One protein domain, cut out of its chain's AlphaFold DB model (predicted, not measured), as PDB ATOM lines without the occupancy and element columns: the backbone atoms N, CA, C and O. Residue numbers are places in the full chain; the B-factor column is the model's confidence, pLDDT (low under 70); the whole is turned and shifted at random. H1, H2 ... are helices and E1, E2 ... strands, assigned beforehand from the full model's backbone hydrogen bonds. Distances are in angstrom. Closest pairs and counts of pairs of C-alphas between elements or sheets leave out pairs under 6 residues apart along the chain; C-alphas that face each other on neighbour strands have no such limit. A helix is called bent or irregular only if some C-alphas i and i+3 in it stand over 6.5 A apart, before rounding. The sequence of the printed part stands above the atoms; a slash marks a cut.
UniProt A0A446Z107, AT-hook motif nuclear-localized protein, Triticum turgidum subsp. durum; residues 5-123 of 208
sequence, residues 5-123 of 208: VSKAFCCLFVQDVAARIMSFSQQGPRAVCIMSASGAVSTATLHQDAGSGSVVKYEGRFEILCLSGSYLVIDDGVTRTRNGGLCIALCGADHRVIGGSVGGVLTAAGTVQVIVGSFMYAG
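This is residues 5 to 123 of the 208 residues of the protein "AT-hook motif nuclear-localized protein" of Triticum turgidum subsp. durum (UniProt A0A446Z107). One strongly twisted sheet of eight strands curls round a single short helix, H1. Toward one end the strands E3, E4, E6 and E7 close a ring of neighbours, with the long, sharply bent E4 in it; E2, E8 and E1 continue the sheet from E4 as a curved wall, and the small E5 is beside E4's last residues. The printed part has 119 residues, mostly strand, in the order E1, H1, E2, E3, E4, E5, E6, E7, E8. The sheet is branched and its neighbour pairs are antiparallel. The whole is compact, with a radius of gyration of the C-alphas of 14.5 A and spans of 46 by 34 by 20 A.

Find C-alpha 5 at (151.521, 242.184, 159.835); from there E1 runs through residues 5 to 11. H1, residues 17 to 25, begins at C-alpha 17, (165.397, 254.919, 156.330), and is 13.5 A long. Next come E2, residues 30 to 38, 23.2 A, bending by 54 degrees at residue 35, and E3, residues 40 to 47, bending by 72 degrees at residue 43. E4, residues 55 to 75, spans 26.7 A and bends by 140 degrees at residue 58. E5, residues 80 to 83, runs on into E6, residues 86 to 91, at 46 degrees. E7, residues 97 to 108, bends by 120 degrees at residue 104. E8, residues 112 to 120, is 25.3 A long and ends at C-alpha 120, (144.967, 247.398, 156.494).

Look first along E4, whose pairing is staggered: E2 and E3 lie on one side of it, E5 and E6 on the other side. E3, E4 and E5 form a meander, each strand the antiparallel neighbour of the one before. Within hydrogen-bond range you find N 46 and O 56, 2.9 A, between E3 and E4; N 74 and O 81, 2.9 A, between E4 and E5; N 68 and O 87, 2.9 A, between E4 and E6. The hairpin E6 and E7 has N 90 and O 98, 2.8 A; E7 and E3 have N 42 and O 107, 2.8 A. Also within hydrogen-bond range are N 32 and O 71, 2.9 A, between the antiparallel neighbours E2 and E4; N 33 and O 117, 2.9 A, between E2 and E8; and N 7 and O 116, 2.8 A, between E1 and E8. H1 is on the sheet; its closest C-alphas to E7 are those of Val 17 and Leu 106, 5.5 A. In H1, 3 of 5 O i to N i+4 pairs are within hydrogen-bond range.

The C-alphas farthest apart, Val 78 and Asp 94, are 48.1 A apart. The printed part has no cut, and no link between named elements is long. Mean pLDDT of the printed part is 89.9; residues 49 to 53 and residue 123 are under 70.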
ATOM      1  N   VAL A   5     150.451 242.928 160.498       88.69
ATOM      2  CA  VAL A   5     151.521 242.184 159.835       88.69
ATOM      3  C   VAL A   5     152.829 242.905 160.114       88.69
ATOM      4  O   VAL A   5     153.017 244.040 159.676       88.69
ATOM      5  N   SER A   6     153.735 242.262 160.842       91.31
ATOM      6  CA  SER A   6     155.083 242.779 161.072       91.31
ATOM      7  C   SER A   6     155.994 242.457 159.889       91.31
ATOM      8  O   SER A   6     156.030 241.318 159.420       91.31
ATOM      9  N   LYS A   7     156.773 243.438 159.432       92.44
ATOM     10  CA  LYS A   7     157.801 243.273 158.401       92.44
ATOM     11  C   LYS A   7     159.126 243.822 158.917       92.44
ATOM     12  O   LYS A   7     159.203 244.979 159.320       92.44
ATOM     13  N   ALA A   8     160.159 242.988 158.899       95.06
ATOM     14  CA  ALA A   8     161.522 243.384 159.233       95.06
ATOM     15  C   ALA A   8     162.320 243.639 157.948       95.06
ATOM     16  O   ALA A   8     162.173 242.908 156.965       95.06
ATOM     17  N   PHE A   9     163.157 244.672 157.945       96.38
ATOM     18  CA  PHE A   9     164.081 244.952 156.848       96.38
ATOM     19  C   PHE A   9     165.342 245.657 157.351       96.38
ATOM     20  O   PHE A   9     165.345 246.275 158.415       96.38
ATOM     21  N   CYS A  10     166.401 245.591 156.546       96.94
ATOM     22  CA  CYS A  10     167.622 246.355 156.765       96.94
ATOM     23  C   CYS A  10     167.724 247.492 155.743       96.94
ATOM     24  O   CYS A  10     167.519 247.284 154.541       96.94
ATOM     25  N   CYS A  11     168.079 248.683 156.206       97.00
ATOM     26  CA  CYS A  11     168.687 249.710 155.373       97.00
ATOM     27  C   CYS A  11     170.207 249.543 155.403       97.00
ATOM     28  O   CYS A  11     170.788 249.298 156.460       97.00
ATOM     29  N   LEU A  12     170.833 249.651 154.235       96.88
ATOM     30  CA  LEU A  12     172.289 249.660 154.078       96.88
ATOM     31  C   LEU A  12     172.809 251.098 153.998       96.88
ATOM     32  O   LEU A  12     172.019 252.033 153.871       96.88
ATOM     33  N   PHE A  13     174.133 251.255 154.021       95.94
ATOM     34  CA  PHE A  13     174.814 252.545 153.906       95.94
ATOM     35  C   PHE A  13     174.207 253.430 152.804       95.94
ATOM     36  O   PHE A  13     173.926 252.951 151.704       95.94
ATOM     37  N   VAL A  14     173.993 254.712 153.119       95.62
ATOM     38  CA  VAL A  14     173.428 255.748 152.229       95.62
ATOM     39  C   VAL A  14     171.931 255.583 151.910       95.62
ATOM     40  O   VAL A  14     171.322 256.484 151.338       95.62
ATOM     41  N   GLN A  15     171.272 254.502 152.336       97.88
ATOM     42  CA  GLN A  15     169.824 254.371 152.146       97.88
ATOM     43  C   GLN A  15     169.045 255.289 153.092       97.88
ATOM     44  O   GLN A  15     169.369 255.408 154.275       97.88
ATOM     45  N   ASP A  16     167.976 255.885 152.563       96.81
ATOM     46  CA  ASP A  16     167.029 256.676 153.343       96.81
ATOM     47  C   ASP A  16     166.056 255.752 154.091       96.81
ATOM     48  O   ASP A  16     165.204 255.070 153.505       96.81
ATOM     49  N   VAL A  17     166.205 255.725 155.414       97.06
ATOM     50  CA  VAL A  17     165.397 254.919 156.330       97.06
ATOM     51  C   VAL A  17     163.952 255.415 156.362       97.06
ATOM     52  O   VAL A  17     163.029 254.602 156.285       97.06
ATOM     53  N   ALA A  18     163.741 256.732 156.417       95.12
ATOM     54  CA  ALA A  18     162.410 257.326 156.477       95.12
ATOM     55  C   ALA A  18     161.641 257.085 155.170       95.12
ATOM     56  O   ALA A  18     160.482 256.663 155.202       95.12
ATOM     57  N   ALA A  19     162.295 257.260 154.019       94.81
ATOM     58  CA  ALA A  19     161.699 256.965 152.717       94.81
ATOM     59  C   ALA A  19     161.337 255.483 152.566       94.81
ATOM     60  O   ALA A  19     160.246 255.153 152.088       94.81
ATOM     61  N   ARG A  20     162.205 254.568 153.022       95.12
ATOM     62  CA  ARG A  20     161.902 253.134 152.973       95.12
ATOM     63  C   ARG A  20     160.723 252.767 153.872       95.12
ATOM     64  O   ARG A  20     159.855 252.025 153.417       95.12
ATOM     65  N   ILE A  21     160.632 253.316 155.085       94.19
ATOM     66  CA  ILE A  21     159.460 253.152 155.962       94.19
ATOM     67  C   ILE A  21     158.188 253.622 155.243       94.19
ATOM     68  O   ILE A  21     157.208 252.879 155.166       94.19
ATOM     69  N   MET A  22     158.213 254.831 154.675       90.88
ATOM     70  CA  MET A  22     157.067 255.404 153.963       90.88
ATOM     71  C   MET A  22     156.639 254.567 152.754       90.88
ATOM     72  O   MET A  22     155.451 254.482 152.457       90.88
ATOM     73  N   SER A  23     157.564 253.888 152.075       91.62
ATOM     74  CA  SER A  23     157.207 253.017 150.948       91.62
ATOM     75  C   SER A  23     156.256 251.874 151.340       91.62
ATOM     76  O   SER A  23     155.469 251.416 150.512       91.62
ATOM     77  N   PHE A  24     156.263 251.429 152.606       90.12
ATOM     78  CA  PHE A  24     155.355 250.380 153.081       90.12
ATOM     79  C   PHE A  24     153.913 250.861 153.242       90.12
ATOM     80  O   PHE A  24     152.993 250.077 153.012       90.12
ATOM     81  N   SER A  25     153.695 252.139 153.571       86.81
ATOM     82  CA  SER A  25     152.340 252.702 153.644       86.81
ATOM     83  C   SER A  25     151.737 252.943 152.259       86.81
ATOM     84  O   SER A  25     150.542 253.177 152.146       86.81
ATOM     85  N   GLN A  26     152.548 252.881 151.196       87.12
ATOM     86  CA  GLN A  26     152.105 253.056 149.810       87.12
ATOM     87  C   GLN A  26     151.730 251.729 149.124       87.12
ATOM     88  O   GLN A  26     151.182 251.744 148.025       87.12
ATOM     89  N   GLN A  27     151.975 250.577 149.764       85.94
ATOM     90  CA  GLN A  27     151.650 249.234 149.247       85.94
ATOM     91  C   GLN A  27     150.162 248.873 149.456       85.94
ATOM     92  O   GLN A  27     149.825 247.786 149.938       85.94
ATOM     93  N   GLY A  28     149.267 249.805 149.121       84.56
ATOM     94  CA  GLY A  28     147.823 249.733 149.360       84.56
ATOM     95  C   GLY A  28     147.354 250.646 150.501       84.56
ATOM     96  O   GLY A  28     148.139 251.451 150.996       84.56
ATOM     97  N   PRO A  29     146.083 250.536 150.937       85.88
ATOM     98  CA  PRO A  29     145.521 251.348 152.016       85.88
ATOM     99  C   PRO A  29     146.003 250.816 153.373       85.88
ATOM    100  O   PRO A  29     145.276 250.163 154.126       85.88
ATOM    101  N   ARG A  30     147.291 251.020 153.641       88.06
ATOM    102  CA  ARG A  30     147.986 250.517 154.821       88.06
ATOM    103  C   ARG A  30     148.395 251.682 155.699       88.06
ATOM    104  O   ARG A  30     149.014 252.632 155.228       88.06
ATOM    105  N   ALA A  31     148.128 251.555 156.988       89.75
ATOM    106  CA  ALA A  31     148.856 252.328 157.973       89.75
ATOM    107  C   ALA A  31     150.019 251.506 158.522       89.75
ATOM    108  O   ALA A  31     150.002 250.270 158.534       89.75
ATOM    109  N   VAL A  32     151.066 252.229 158.896       92.69
ATOM    110  CA  VAL A  32     152.347 251.682 159.320       92.69
ATOM    111  C   VAL A  32     152.720 252.303 160.655       92.69
ATOM    112  O   VAL A  32     152.579 253.510 160.828       92.69
ATOM    113  N   CYS A  33     153.221 251.502 161.588       92.31
ATOM    114  CA  CYS A  33     153.848 251.969 162.819       92.31
ATOM    115  C   CYS A  33     155.253 251.381 162.956       92.31
ATOM    116  O   CYS A  33     155.524 250.264 162.505       92.31
ATOM    117  N   ILE A  34     156.157 252.135 163.571       94.31
ATOM    118  CA  ILE A  34     157.478 251.628 163.937       94.31
ATOM    119  C   ILE A  34     157.341 250.865 165.245       94.31
ATOM    120  O   ILE A  34     156.870 251.416 166.235       94.31
ATOM    121  N   MET A  35     157.742 249.596 165.239       91.31
ATOM    122  CA  MET A  35     157.799 248.783 166.454       91.31
ATOM    123  C   MET A  35     159.175 248.891 167.107       91.31
ATOM    124  O   MET A  35     159.278 248.970 168.327       91.31
ATOM    125  N   SER A  36     160.230 248.908 166.290       91.88
ATOM    126  CA  SER A  36     161.602 249.142 166.730       91.88
ATOM    127  C   SER A  36     162.506 249.521 165.559       91.88
ATOM    128  O   SER A  36     162.225 249.197 164.398       91.88
ATOM    129  N   ALA A  37     163.623 250.177 165.869       95.31
ATOM    130  CA  ALA A  37     164.747 250.309 164.958       95.31
ATOM    131  C   ALA A  37     166.068 250.383 165.723       95.31
ATOM    132  O   ALA A  37     166.123 250.946 166.813       95.31
ATOM    133  N   SER A  38     167.126 249.837 165.134       95.81
ATOM    134  CA  SER A  38     168.476 249.862 165.691       95.81
ATOM    135  C   SER A  38     169.507 249.996 164.578       95.81
ATOM    136  O   SER A  38     169.322 249.468 163.479       95.81
ATOM    137  N   GLY A  39     170.585 250.723 164.846       97.06
ATOM    138  CA  GLY A  39     171.667 250.974 163.900       97.06
ATOM    139  C   GLY A  39     172.226 252.384 164.043       97.06
ATOM    140  O   GLY A  39     172.004 253.051 165.052       97.06
ATOM    141  N   ALA A  40     172.940 252.844 163.018       96.94
ATOM    142  CA  ALA A  40     173.533 254.176 162.986       96.94
ATOM    143  C   ALA A  40     173.139 254.947 161.719       96.94
ATOM    144  O   ALA A  40     173.017 254.366 160.635       96.94
ATOM    145  N   VAL A  41     172.999 256.265 161.846       97.69
ATOM    146  CA  VAL A  41     172.679 257.206 160.764       97.69
ATOM    147  C   VAL A  41     173.823 258.196 160.554       97.69
ATOM    148  O   VAL A  41     174.529 258.538 161.497       97.69
ATOM    149  N   SER A  42     174.044 258.611 159.307       97.19
ATOM    150  CA  SER A  42     175.086 259.579 158.923       97.19
ATOM    151  C   SER A  42     174.536 261.001 158.789       97.19
ATOM    152  O   SER A  42     175.274 261.986 158.778       97.19
ATOM    153  N   THR A  43     173.224 261.101 158.581       96.94
ATOM    154  CA  THR A  43     172.526 262.358 158.345       96.94
ATOM    155  C   THR A  43     171.110 262.245 158.877       96.94
ATOM    156  O   THR A  43     170.417 261.276 158.563       96.94
ATOM    157  N   ALA A  44     170.682 263.235 159.651       96.00
ATOM    158  CA  ALA A  44     169.323 263.329 160.161       96.00
ATOM    159  C   ALA A  44     168.807 264.760 160.029       96.00
ATOM    160  O   ALA A  44     169.439 265.707 160.492       96.00
ATOM    161  N   THR A  45     167.644 264.909 159.407       95.19
ATOM    162  CA  THR A  45     166.978 266.201 159.244       95.19
ATOM    163  C   THR A  45     165.799 266.282 160.211       95.19
ATOM    164  O   THR A  45     164.798 265.588 160.016       95.19
ATOM    165  N   LEU A  46     165.921 267.093 161.266       92.25
ATOM    166  CA  LEU A  46     164.977 267.153 162.390       92.25
ATOM    167  C   LEU A  46     164.326 268.532 162.518       92.25
ATOM    168  O   LEU A  46     164.921 269.536 162.136       92.25
ATOM    169  N   HIS A  47     163.121 268.597 163.082       88.88
ATOM    170  CA  HIS A  47     162.512 269.872 163.470       88.88
ATOM    171  C   HIS A  47     163.066 270.288 164.834       88.88
ATOM    172  O   HIS A  47     162.992 269.508 165.783       88.88
ATOM    173  N   GLN A  48     163.640 271.489 164.909       74.94
ATOM    174  CA  GLN A  48     164.386 271.955 166.080       74.94
ATOM    175  C   GLN A  48     163.471 272.355 167.239       74.94
ATOM    176  O   GLN A  48     163.805 272.090 168.385       74.94
ATOM    177  N   ASP A  49     162.301 272.911 166.930       64.56
ATOM    178  CA  ASP A  49     161.270 273.248 167.902       64.56
ATOM    179  C   ASP A  49     159.898 272.984 167.289       64.56
ATOM    180  O   ASP A  49     159.622 273.366 166.147       64.56
ATOM    181  N   ALA A  50     158.996 272.387 168.069       55.88
ATOM    182  CA  ALA A  50     157.627 272.103 167.635       55.88
ATOM    183  C   ALA A  50     156.831 273.368 167.225       55.88
ATOM    184  O   ALA A  50     155.762 273.239 166.634       55.88
ATOM    185  N   GLY A  51     157.339 274.576 167.520       53.41
ATOM    186  CA  GLY A  51     156.686 275.859 167.233       53.41
ATOM    187  C   GLY A  51     157.357 276.762 166.188       53.41
ATOM    188  O   GLY A  51     156.677 277.625 165.642       53.41
ATOM    189  N   SER A  52     158.650 276.597 165.876       62.69
ATOM    190  CA  SER A  52     159.355 277.476 164.918       62.69
ATOM    191  C   SER A  52     159.207 277.018 163.463       62.69
ATOM    192  O   SER A  52     159.481 277.783 162.539       62.69
ATOM    193  N   GLY A  53     158.827 275.750 163.256       69.75
ATOM    194  CA  GLY A  53     158.811 275.110 161.939       69.75
ATOM    195  C   GLY A  53     160.198 274.986 161.297       69.75
ATOM    196  O   GLY A  53     160.288 274.605 160.130       69.75
ATOM    197  N   SER A  54     161.279 275.311 162.020       81.94
ATOM    198  CA  SER A  54     162.633 275.261 161.480       81.94
ATOM    199  C   SER A  54     163.143 273.825 161.433       81.94
ATOM    200  O   SER A  54     163.058 273.057 162.395       81.94
ATOM    201  N   VAL A  55     163.696 273.467 160.276       88.56
ATOM    202  CA  VAL A  55     164.291 272.159 160.021       88.56
ATOM    203  C   VAL A  55     165.809 272.298 160.052       88.56
ATOM    204  O   VAL A  55     166.374 273.117 159.329       88.56
ATOM    205  N   VAL A  56     166.475 271.485 160.869       91.75
ATOM    206  CA  VAL A  56     167.933 271.461 161.023       91.75
ATOM    207  C   VAL A  56     168.482 270.131 160.529       91.75
ATOM    208  O   VAL A  56     167.946 269.063 160.822       91.75
ATOM    209  N   LYS A  57     169.575 270.202 159.768       94.25
ATOM    210  CA  LYS A  57     170.302 269.037 159.270       94.25
ATOM    211  C   LYS A  57     171.502 268.756 160.171       94.25
ATOM    212  O   LYS A  57     172.376 269.605 160.318       94.25
ATOM    213  N   TYR A  58     171.552 267.551 160.721       94.12
ATOM    214  CA  TYR A  58     172.676 267.029 161.488       94.12
ATOM    215  C   TYR A  58     173.471 266.060 160.616       94.12
ATOM    216  O   TYR A  58     172.896 265.153 160.012       94.12
ATOM    217  N   GLU A  59     174.788 266.244 160.554       95.69
ATOM    218  CA  GLU A  59     175.715 265.390 159.807       95.69
ATOM    219  C   GLU A  59     176.785 264.830 160.743       95.69
ATOM    220  O   GLU A  59     177.280 265.525 161.628       95.69
ATOM    221  N   GLY A  60     177.114 263.553 160.563       94.81
ATOM    222  CA  GLY A  60     178.003 262.809 161.452       94.81
ATOM    223  C   GLY A  60     177.484 261.397 161.688       94.81
ATOM    224  O   GLY A  60     176.376 261.061 161.287       94.81
ATOM    225  N   ARG A  61     178.282 260.538 162.324       95.81
ATOM    226  CA  ARG A  61     177.833 259.189 162.686       95.81
ATOM    227  C   ARG A  61     177.106 259.249 164.026       95.81
ATOM    228  O   ARG A  61     177.747 259.487 165.047       95.81
ATOM    229  N   PHE A  62     175.807 258.978 164.011       96.44
ATOM    230  CA  PHE A  62     174.973 258.944 165.206       96.44
ATOM    231  C   PHE A  62     174.331 257.574 165.398       96.44
ATOM    232  O   PHE A  62     173.860 256.968 164.436       96.44
ATOM    233  N   GLU A  63     174.282 257.094 166.633       96.31
ATOM    234  CA  GLU A  63     173.613 255.840 166.977       96.31
ATOM    235  C   GLU A  63     172.143 256.084 167.298       96.31
ATOM    236  O   GLU A  63     171.800 257.036 167.997       96.31
ATOM    237  N   ILE A  64     171.268 255.235 166.762       95.81
ATOM    238  CA  ILE A  64     169.831 255.304 167.016       95.81
ATOM    239  C   ILE A  64     169.575 254.786 168.426       95.81
ATOM    240  O   ILE A  64     169.738 253.596 168.687       95.81
ATOM    241  N   LEU A  65     169.129 255.677 169.312       93.69
ATOM    242  CA  LEU A  65     168.677 255.306 170.652       93.69
ATOM    243  C   LEU A  65     167.201 254.917 170.637       93.69
ATOM    244  O   LEU A  65     166.796 253.934 171.250       93.69
ATOM    245  N   CYS A  66     166.392 255.691 169.914       91.38
ATOM    246  CA  CYS A  66     164.965 255.448 169.773       91.38
ATOM    247  C   CYS A  66     164.483 255.977 168.423       91.38
ATOM    248  O   CYS A  66     164.794 257.109 168.057       91.38
ATOM    249  N   LEU A  67     163.704 255.175 167.700       93.12
ATOM    250  CA  LEU A  67     162.924 255.603 166.541       93.12
ATOM    251  C   LEU A  67     161.490 255.136 166.758       93.12
ATOM    252  O   LEU A  67     161.235 253.942 166.903       93.12
ATOM    253  N   SER A  68     160.561 256.080 166.753       90.75
ATOM    254  CA  SER A  68     159.138 255.819 166.932       90.75
ATOM    255  C   SER A  68     158.331 256.626 165.927       90.75
ATOM    256  O   SER A  68     158.812 257.607 165.361       90.75
ATOM    257  N   GLY A  69     157.096 256.208 165.682       90.88
ATOM    258  CA  GLY A  69     156.175 256.948 164.838       90.88
ATOM    259  C   GLY A  69     155.232 256.062 164.050       90.88
ATOM    260  O   GLY A  69     155.266 254.829 164.117       90.88
ATOM    261  N   SER A  70     154.382 256.720 163.279       90.75
ATOM    262  CA  SER A  70     153.396 256.070 162.430       90.75
ATOM    263  C   SER A  70     153.143 256.893 161.184       90.75
ATOM    264  O   SER A  70     153.250 258.112 161.223       90.75
ATOM    265  N   TYR A  71     152.751 256.226 160.106       89.19
ATOM    266  CA  TYR A  71     152.279 256.864 158.888       89.19
ATOM    267  C   TYR A  71     150.960 256.256 158.449       89.19
ATOM    268  O   TYR A  71     150.810 255.034 158.377       89.19
ATOM    269  N   LEU A  72     150.029 257.126 158.089       88.12
ATOM    270  CA  LEU A  72     148.786 256.787 157.424       88.12
ATOM    271  C   LEU A  72     148.688 257.655 156.173       88.12
ATOM    272  O   LEU A  72     148.669 258.882 156.251       88.12
ATOM    273  N   VAL A  73     148.637 257.009 155.012       85.94
ATOM    274  CA  VAL A  73     148.353 257.688 153.748       85.94
ATOM    275  C   VAL A  73     146.890 257.436 153.423       85.94
ATOM    276  O   VAL A  73     146.485 256.286 153.260       85.94
ATOM    277  N   ILE A  74     146.109 258.510 153.354       83.88
ATOM    278  CA  ILE A  74     144.711 258.470 152.930       83.88
ATOM    279  C   ILE A  74     144.668 259.018 151.507       83.88
ATOM    280  O   ILE A  74     145.136 260.124 151.237       83.88
ATOM    281  N   ASP A  75     144.151 258.209 150.593       84.06
ATOM    282  CA  ASP A  75     143.987 258.566 149.189       84.06
ATOM    283  C   ASP A  75     142.507 258.418 148.830       84.06
ATOM    284  O   ASP A  75     142.009 257.308 148.627       84.06
ATOM    285  N   ASP A  76     141.800 259.547 148.807       80.44
ATOM    286  CA  ASP A  76     140.366 259.606 148.501       80.44
ATOM    287  C   ASP A  76     140.110 259.830 146.994       80.44
ATOM    288  O   ASP A  76     138.994 260.143 146.576       80.44
ATOM    289  N   GLY A  77     141.144 259.689 146.153       78.75
ATOM    290  CA  GLY A  77     141.081 259.838 144.694       78.75
ATOM    291  C   GLY A  77     141.047 261.285 144.189       78.75
ATOM    292  O   GLY A  77     141.253 261.516 143.001       78.75
ATOM    293  N   VAL A  78     140.813 262.258 145.074       81.94
ATOM    294  CA  VAL A  78     140.895 263.702 144.778       81.94
ATOM    295  C   VAL A  78     142.095 264.325 145.480       81.94
ATOM    296  O   VAL A  78     142.816 265.132 144.901       81.94
ATOM    297  N   THR A  79     142.327 263.937 146.731       81.19
ATOM    298  CA  THR A  79     143.435 264.417 147.549       81.19
ATOM    299  C   THR A  79     144.156 263.231 148.171       81.19
ATOM    300  O   THR A  79     143.546 262.227 148.544       81.19
ATOM    301  N   ARG A  80     145.480 263.364 148.279       83.06
ATOM    302  CA  ARG A  80     146.335 262.409 148.974       83.06
ATOM    303  C   ARG A  80     146.884 263.091 150.212       83.06
ATOM    304  O   ARG A  80     147.761 263.947 150.113       83.06
ATOM    305  N   THR A  81     146.335 262.748 151.369       83.50
ATOM    306  CA  THR A  81     146.767 263.299 152.650       83.50
ATOM    307  C   THR A  81     147.681 262.306 153.352       83.50
ATOM    308  O   THR A  81     147.506 261.085 153.290       83.50
ATOM    309  N   ARG A  82     148.722 262.841 153.986       84.62
ATOM    310  CA  ARG A  82     149.652 262.076 154.808       84.62
ATOM    311  C   ARG A  82     149.463 262.535 156.240       84.62
ATOM    312  O   ARG A  82     149.714 263.697 156.532       84.62
ATOM    313  N   ASN A  83     149.070 261.596 157.086       86.00
ATOM    314  CA  ASN A  83     149.048 261.767 158.526       86.00
ATOM    315  C   ASN A  83     150.183 260.949 159.145       86.00
ATOM    316  O   ASN A  83     150.579 259.889 158.640       86.00
ATOM    317  N   GLY A  84     150.666 261.429 160.272       87.19
ATOM    318  CA  GLY A  84     151.712 260.862 161.083       87.19
ATOM    319  C   GLY A  84     153.114 261.363 160.734       87.19
ATOM    320  O   GLY A  84     153.387 261.971 159.695       87.19
ATOM    321  N   GLY A  85     154.043 261.025 161.620       89.88
ATOM    322  CA  GLY A  85     155.441 261.421 161.567       89.88
ATOM    323  C   GLY A  85     156.348 260.348 162.152       89.88
ATOM    324  O   GLY A  85     155.895 259.400 162.796       89.88
ATOM    325  N   LEU A  86     157.648 260.527 161.936       91.31
ATOM    326  CA  LEU A  86     158.689 259.795 162.649       91.31
ATOM    327  C   LEU A  86     159.351 260.729 163.646       91.31
ATOM    328  O   LEU A  86     159.530 261.914 163.379       91.31
ATOM    329  N   CYS A  87     159.743 260.166 164.773       90.50
ATOM    330  CA  CYS A  87     160.440 260.834 165.851       90.50
ATOM    331  C   CYS A  87     161.662 260.006 166.210       90.50
ATOM    332  O   CYS A  87     161.561 258.780 166.308       90.50
ATOM    333  N   ILE A  88     162.801 260.655 166.405       93.06
ATOM    334  CA  ILE A  88     164.065 259.960 166.622       93.06
ATOM    335  C   ILE A  88     164.882 260.627 167.727       93.06
ATOM    336  O   ILE A  88     164.874 261.849 167.851       93.06
ATOM    337  N   ALA A  89     165.585 259.813 168.510       93.19
ATOM    338  CA  ALA A  89     166.679 260.219 169.384       93.19
ATOM    339  C   ALA A  89     167.964 259.523 168.938       93.19
ATOM    340  O   ALA A  89     167.978 258.322 168.648       93.19
ATOM    341  N   LEU A  90     169.037 260.298 168.899       94.56
ATOM    342  CA  LEU A  90     170.326 259.935 168.345       94.56
ATOM    343  C   LEU A  90     171.439 260.301 169.326       94.56
ATOM    344  O   LEU A  90     171.411 261.385 169.902       94.56
ATOM    345  N   CYS A  91     172.439 259.433 169.467       94.62
ATOM    346  CA  CYS A  91     173.657 259.712 170.225       94.62
ATOM    347  C   CYS A  91     174.823 259.994 169.279       94.62
ATOM    348  O   CYS A  91     175.127 259.172 168.413       94.62
ATOM    349  N   GLY A  92     175.493 261.133 169.448       93.06
ATOM    350  CA  GLY A  92     176.771 261.416 168.795       93.06
ATOM    351  C   GLY A  92     177.941 260.680 169.448       93.06
ATOM    352  O   GLY A  92     177.829 260.141 170.550       93.06
ATOM    353  N   ALA A  93     179.094 260.686 168.775       90.69
ATOM    354  CA  ALA A  93     180.349 260.152 169.319       90.69
ATOM    355  C   ALA A  93     180.866 260.943 170.539       90.69
ATOM    356  O   ALA A  93     181.684 260.449 171.304       90.69
ATOM    357  N   ASP A  94     180.377 262.166 170.723       89.94
ATOM    358  CA  ASP A  94     180.618 263.035 171.874       89.94
ATOM    359  C   ASP A  94     179.671 262.751 173.057       89.94
ATOM    360  O   ASP A  94     179.626 263.534 174.007       89.94
ATOM    361  N   HIS A  95     178.902 261.656 172.998       87.56
ATOM    362  CA  HIS A  95     177.869 261.275 173.969       87.56
ATOM    363  C   HIS A  95     176.745 262.309 174.135       87.56
ATOM    364  O   HIS A  95     176.001 262.280 175.118       87.56
ATOM    365  N   ARG A  96     176.588 263.230 173.177       90.00
ATOM    366  CA  ARG A  96     175.464 264.164 173.171       90.00
ATOM    367  C   ARG A  96     174.263 263.526 172.500       90.00
ATOM    368  O   ARG A  96     174.370 262.961 171.410       90.00
ATOM    369  N   VAL A  97     173.112 263.653 173.152       91.75
ATOM    370  CA  VAL A  97     171.839 263.192 172.608       91.75
ATOM    371  C   VAL A  97     171.154 264.346 171.888       91.75
ATOM    372  O   VAL A  97     170.963 265.421 172.455       91.75
ATOM    373  N   ILE A  98     170.782 264.106 170.637       90.94
ATOM    374  CA  ILE A  98     169.942 264.986 169.824       90.94
ATOM    375  C   ILE A  98     168.644 264.248 169.508       90.94
ATOM    376  O   ILE A  98     168.644 263.031 169.326       90.94
ATOM    377  N   GLY A  99     167.526 264.956 169.430       89.75
ATOM    378  CA  GLY A  99     166.252 264.328 169.108       89.75
ATOM    379  C   GLY A  99     165.242 265.309 168.547       89.75
ATOM    380  O   GLY A  99     165.428 266.519 168.632       89.75
ATOM    381  N   GLY A 100     164.196 264.768 167.932       89.00
ATOM    382  CA  GLY A 100     163.126 265.555 167.331       89.00
ATOM    383  C   GLY A 100     162.307 264.766 166.317       89.00
ATOM    384  O   GLY A 100     162.526 263.569 166.094       89.00
ATOM    385  N   SER A 101     161.353 265.443 165.680       90.00
ATOM    386  CA  SER A 101     160.590 264.875 164.567       90.00
ATOM    387  C   SER A 101     161.401 264.917 163.275       90.00
ATOM    388  O   SER A 101     162.021 265.931 162.958       90.00
ATOM    389  N   VAL A 102     161.369 263.833 162.503       92.06
ATOM    390  CA  VAL A 102     162.059 263.715 161.215       92.06
ATOM    391  C   VAL A 102     161.315 264.537 160.162       92.06
ATOM    392  O   VAL A 102     160.217 264.177 159.738       92.06
ATOM    393  N   GLY A 103     161.937 265.635 159.735       89.62
ATOM    394  CA  GLY A 103     161.416 266.570 158.733       89.62
ATOM    395  C   GLY A 103     161.947 266.357 157.320       89.62
ATOM    396  O   GLY A 103     161.553 267.063 156.396       89.62
ATOM    397  N   GLY A 104     162.866 265.412 157.133       91.88
ATOM    398  CA  GLY A 104     163.511 265.179 155.847       91.88
ATOM    399  C   GLY A 104     164.242 263.845 155.789       91.88
ATOM    400  O   GLY A 104     163.754 262.838 156.297       91.88
ATOM    401  N   VAL A 105     165.406 263.847 155.142       94.44
ATOM    402  CA  VAL A 105     166.198 262.637 154.888       94.44
ATOM    403  C   VAL A 105     166.779 262.073 156.188       94.44
ATOM    404  O   VAL A 105     167.299 262.814 157.026       94.44
ATOM    405  N   LEU A 106     166.724 260.745 156.324       96.81
ATOM    406  CA  LEU A 106     167.370 259.991 157.397       96.81
ATOM    407  C   LEU A 106     168.292 258.924 156.791       96.81
ATOM    408  O   LEU A 106     167.862 257.809 156.490       96.81
ATOM    409  N   THR A 107     169.559 259.276 156.585       98.12
ATOM    410  CA  THR A 107     170.530 258.451 155.850       98.12
ATOM    411  C   THR A 107     171.232 257.464 156.776       98.12
ATOM    412  O   THR A 107     171.814 257.866 157.781       98.12
ATOM    413  N   ALA A 108     171.247 256.177 156.429       98.06
ATOM    414  CA  ALA A 108     171.963 255.156 157.192       98.06
ATOM    415  C   ALA A 108     173.499 255.288 157.071       98.06
ATOM    416  O   ALA A 108     174.044 255.330 155.967       98.06
ATOM    417  N   ALA A 109     174.206 255.270 158.208       97.19
ATOM    418  CA  ALA A 109     175.674 255.200 158.286       97.19
ATOM    419  C   ALA A 109     176.215 253.760 158.241       97.19
ATOM    420  O   ALA A 109     177.424 253.553 158.183       97.19
ATOM    421  N   GLY A 110     175.340 252.757 158.285       95.06
ATOM    422  CA  GLY A 110     175.692 251.340 158.285       95.06
ATOM    423  C   GLY A 110     174.448 250.476 158.106       95.06
ATOM    424  O   GLY A 110     173.531 250.863 157.383       95.06
ATOM    425  N   THR A 111     174.396 249.321 158.769       96.31
ATOM    426  CA  THR A 111     173.179 248.501 158.811       96.31
ATOM    427  C   THR A 111     172.195 249.062 159.829       96.31
ATOM    428  O   THR A 111     172.485 249.085 161.024       96.31
ATOM    429  N   VAL A 112     171.023 249.487 159.358       98.06
ATOM    430  CA  VAL A 112     169.899 249.895 160.210       98.06
ATOM    431  C   VAL A 112     168.789 248.864 160.072       98.06
ATOM    432  O   VAL A 112     168.210 248.716 158.999       98.06
ATOM    433  N   GLN A 113     168.508 248.138 161.144       97.56
ATOM    434  CA  GLN A 113     167.413 247.178 161.222       97.56
ATOM    435  C   GLN A 113     166.153 247.901 161.674       97.56
ATOM    436  O   GLN A 113     166.183 248.638 162.656       97.56
ATOM    437  N   VAL A 114     165.045 247.684 160.973       97.12
ATOM    438  CA  VAL A 114     163.755 248.289 161.308       97.12
ATOM    439  C   VAL A 114     162.679 247.215 161.277       97.12
ATOM    440  O   VAL A 114     162.598 246.430 160.327       97.12
ATOM    441  N   ILE A 115     161.832 247.208 162.304       96.00
ATOM    442  CA  ILE A 115     160.624 246.390 162.362       96.00
ATOM    443  C   ILE A 115     159.425 247.324 162.267       96.00
ATOM    444  O   ILE A 115     159.202 248.175 163.133       96.00
ATOM    445  N   VAL A 116     158.645 247.155 161.202       95.56
ATOM    446  CA  VAL A 116     157.419 247.921 160.973       95.56
ATOM    447  C   VAL A 116     156.197 247.031 161.131       95.56
ATOM    448  O   VAL A 116     156.144 245.926 160.593       95.56
ATOM    449  N   GLY A 117     155.197 247.524 161.850       93.75
ATOM    450  CA  GLY A 117     153.858 246.955 161.866       93.75
ATOM    451  C   GLY A 117     153.031 247.579 160.750       93.75
ATOM    452  O   GLY A 117     152.992 248.797 160.625       93.75
ATOM    453  N   SER A 118     152.371 246.767 159.929       91.00
ATOM    454  CA  SER A 118     151.431 247.224 158.907       91.00
ATOM    455  C   SER A 118     150.039 246.694 159.202       91.00
ATOM    456  O   SER A 118     149.867 245.511 159.491       91.00
ATOM    457  N   PHE A 119     149.037 247.553 159.078       89.44
ATOM    458  CA  PHE A 119     147.639 247.173 159.186       89.44
ATOM    459  C   PHE A 119     146.843 247.743 158.020       89.44
ATOM    460  O   PHE A 119     147.085 248.857 157.555       89.44
ATOM    461  N   MET A 120     145.897 246.950 157.524       86.25
ATOM    462  CA  MET A 120     144.967 247.398 156.494       86.25
ATOM    463  C   MET A 120     143.967 248.364 157.125       86.25
ATOM    464  O   MET A 120     143.300 248.019 158.102       86.25
ATOM    465  N   TYR A 121     143.854 249.555 156.552       77.31
ATOM    466  CA  TYR A 121     142.826 250.520 156.902       77.31
ATOM    467  C   TYR A 121     141.776 250.514 155.791       77.31
ATOM    468  O   TYR A 121     142.041 250.911 154.659       77.31
ATOM    469  N   ALA A 122     140.577 250.016 156.090       70.62
ATOM    470  CA  ALA A 122     139.455 250.130 155.171       70.62
ATOM    471  C   ALA A 122     138.916 251.560 155.265       70.62
ATOM    472  O   ALA A 122     138.109 251.870 156.137       70.62
ATOM    473  N   GLY A 123     139.385 252.441 154.379       62.34
ATOM    474  CA  GLY A 123     138.742 253.733 154.186       62.34
ATOM    475  C   GLY A 123     137.288 253.486 153.803       62.34
ATOM    476  O   GLY A 123     137.012 252.812 152.807       62.34
TER     477      GLY A 123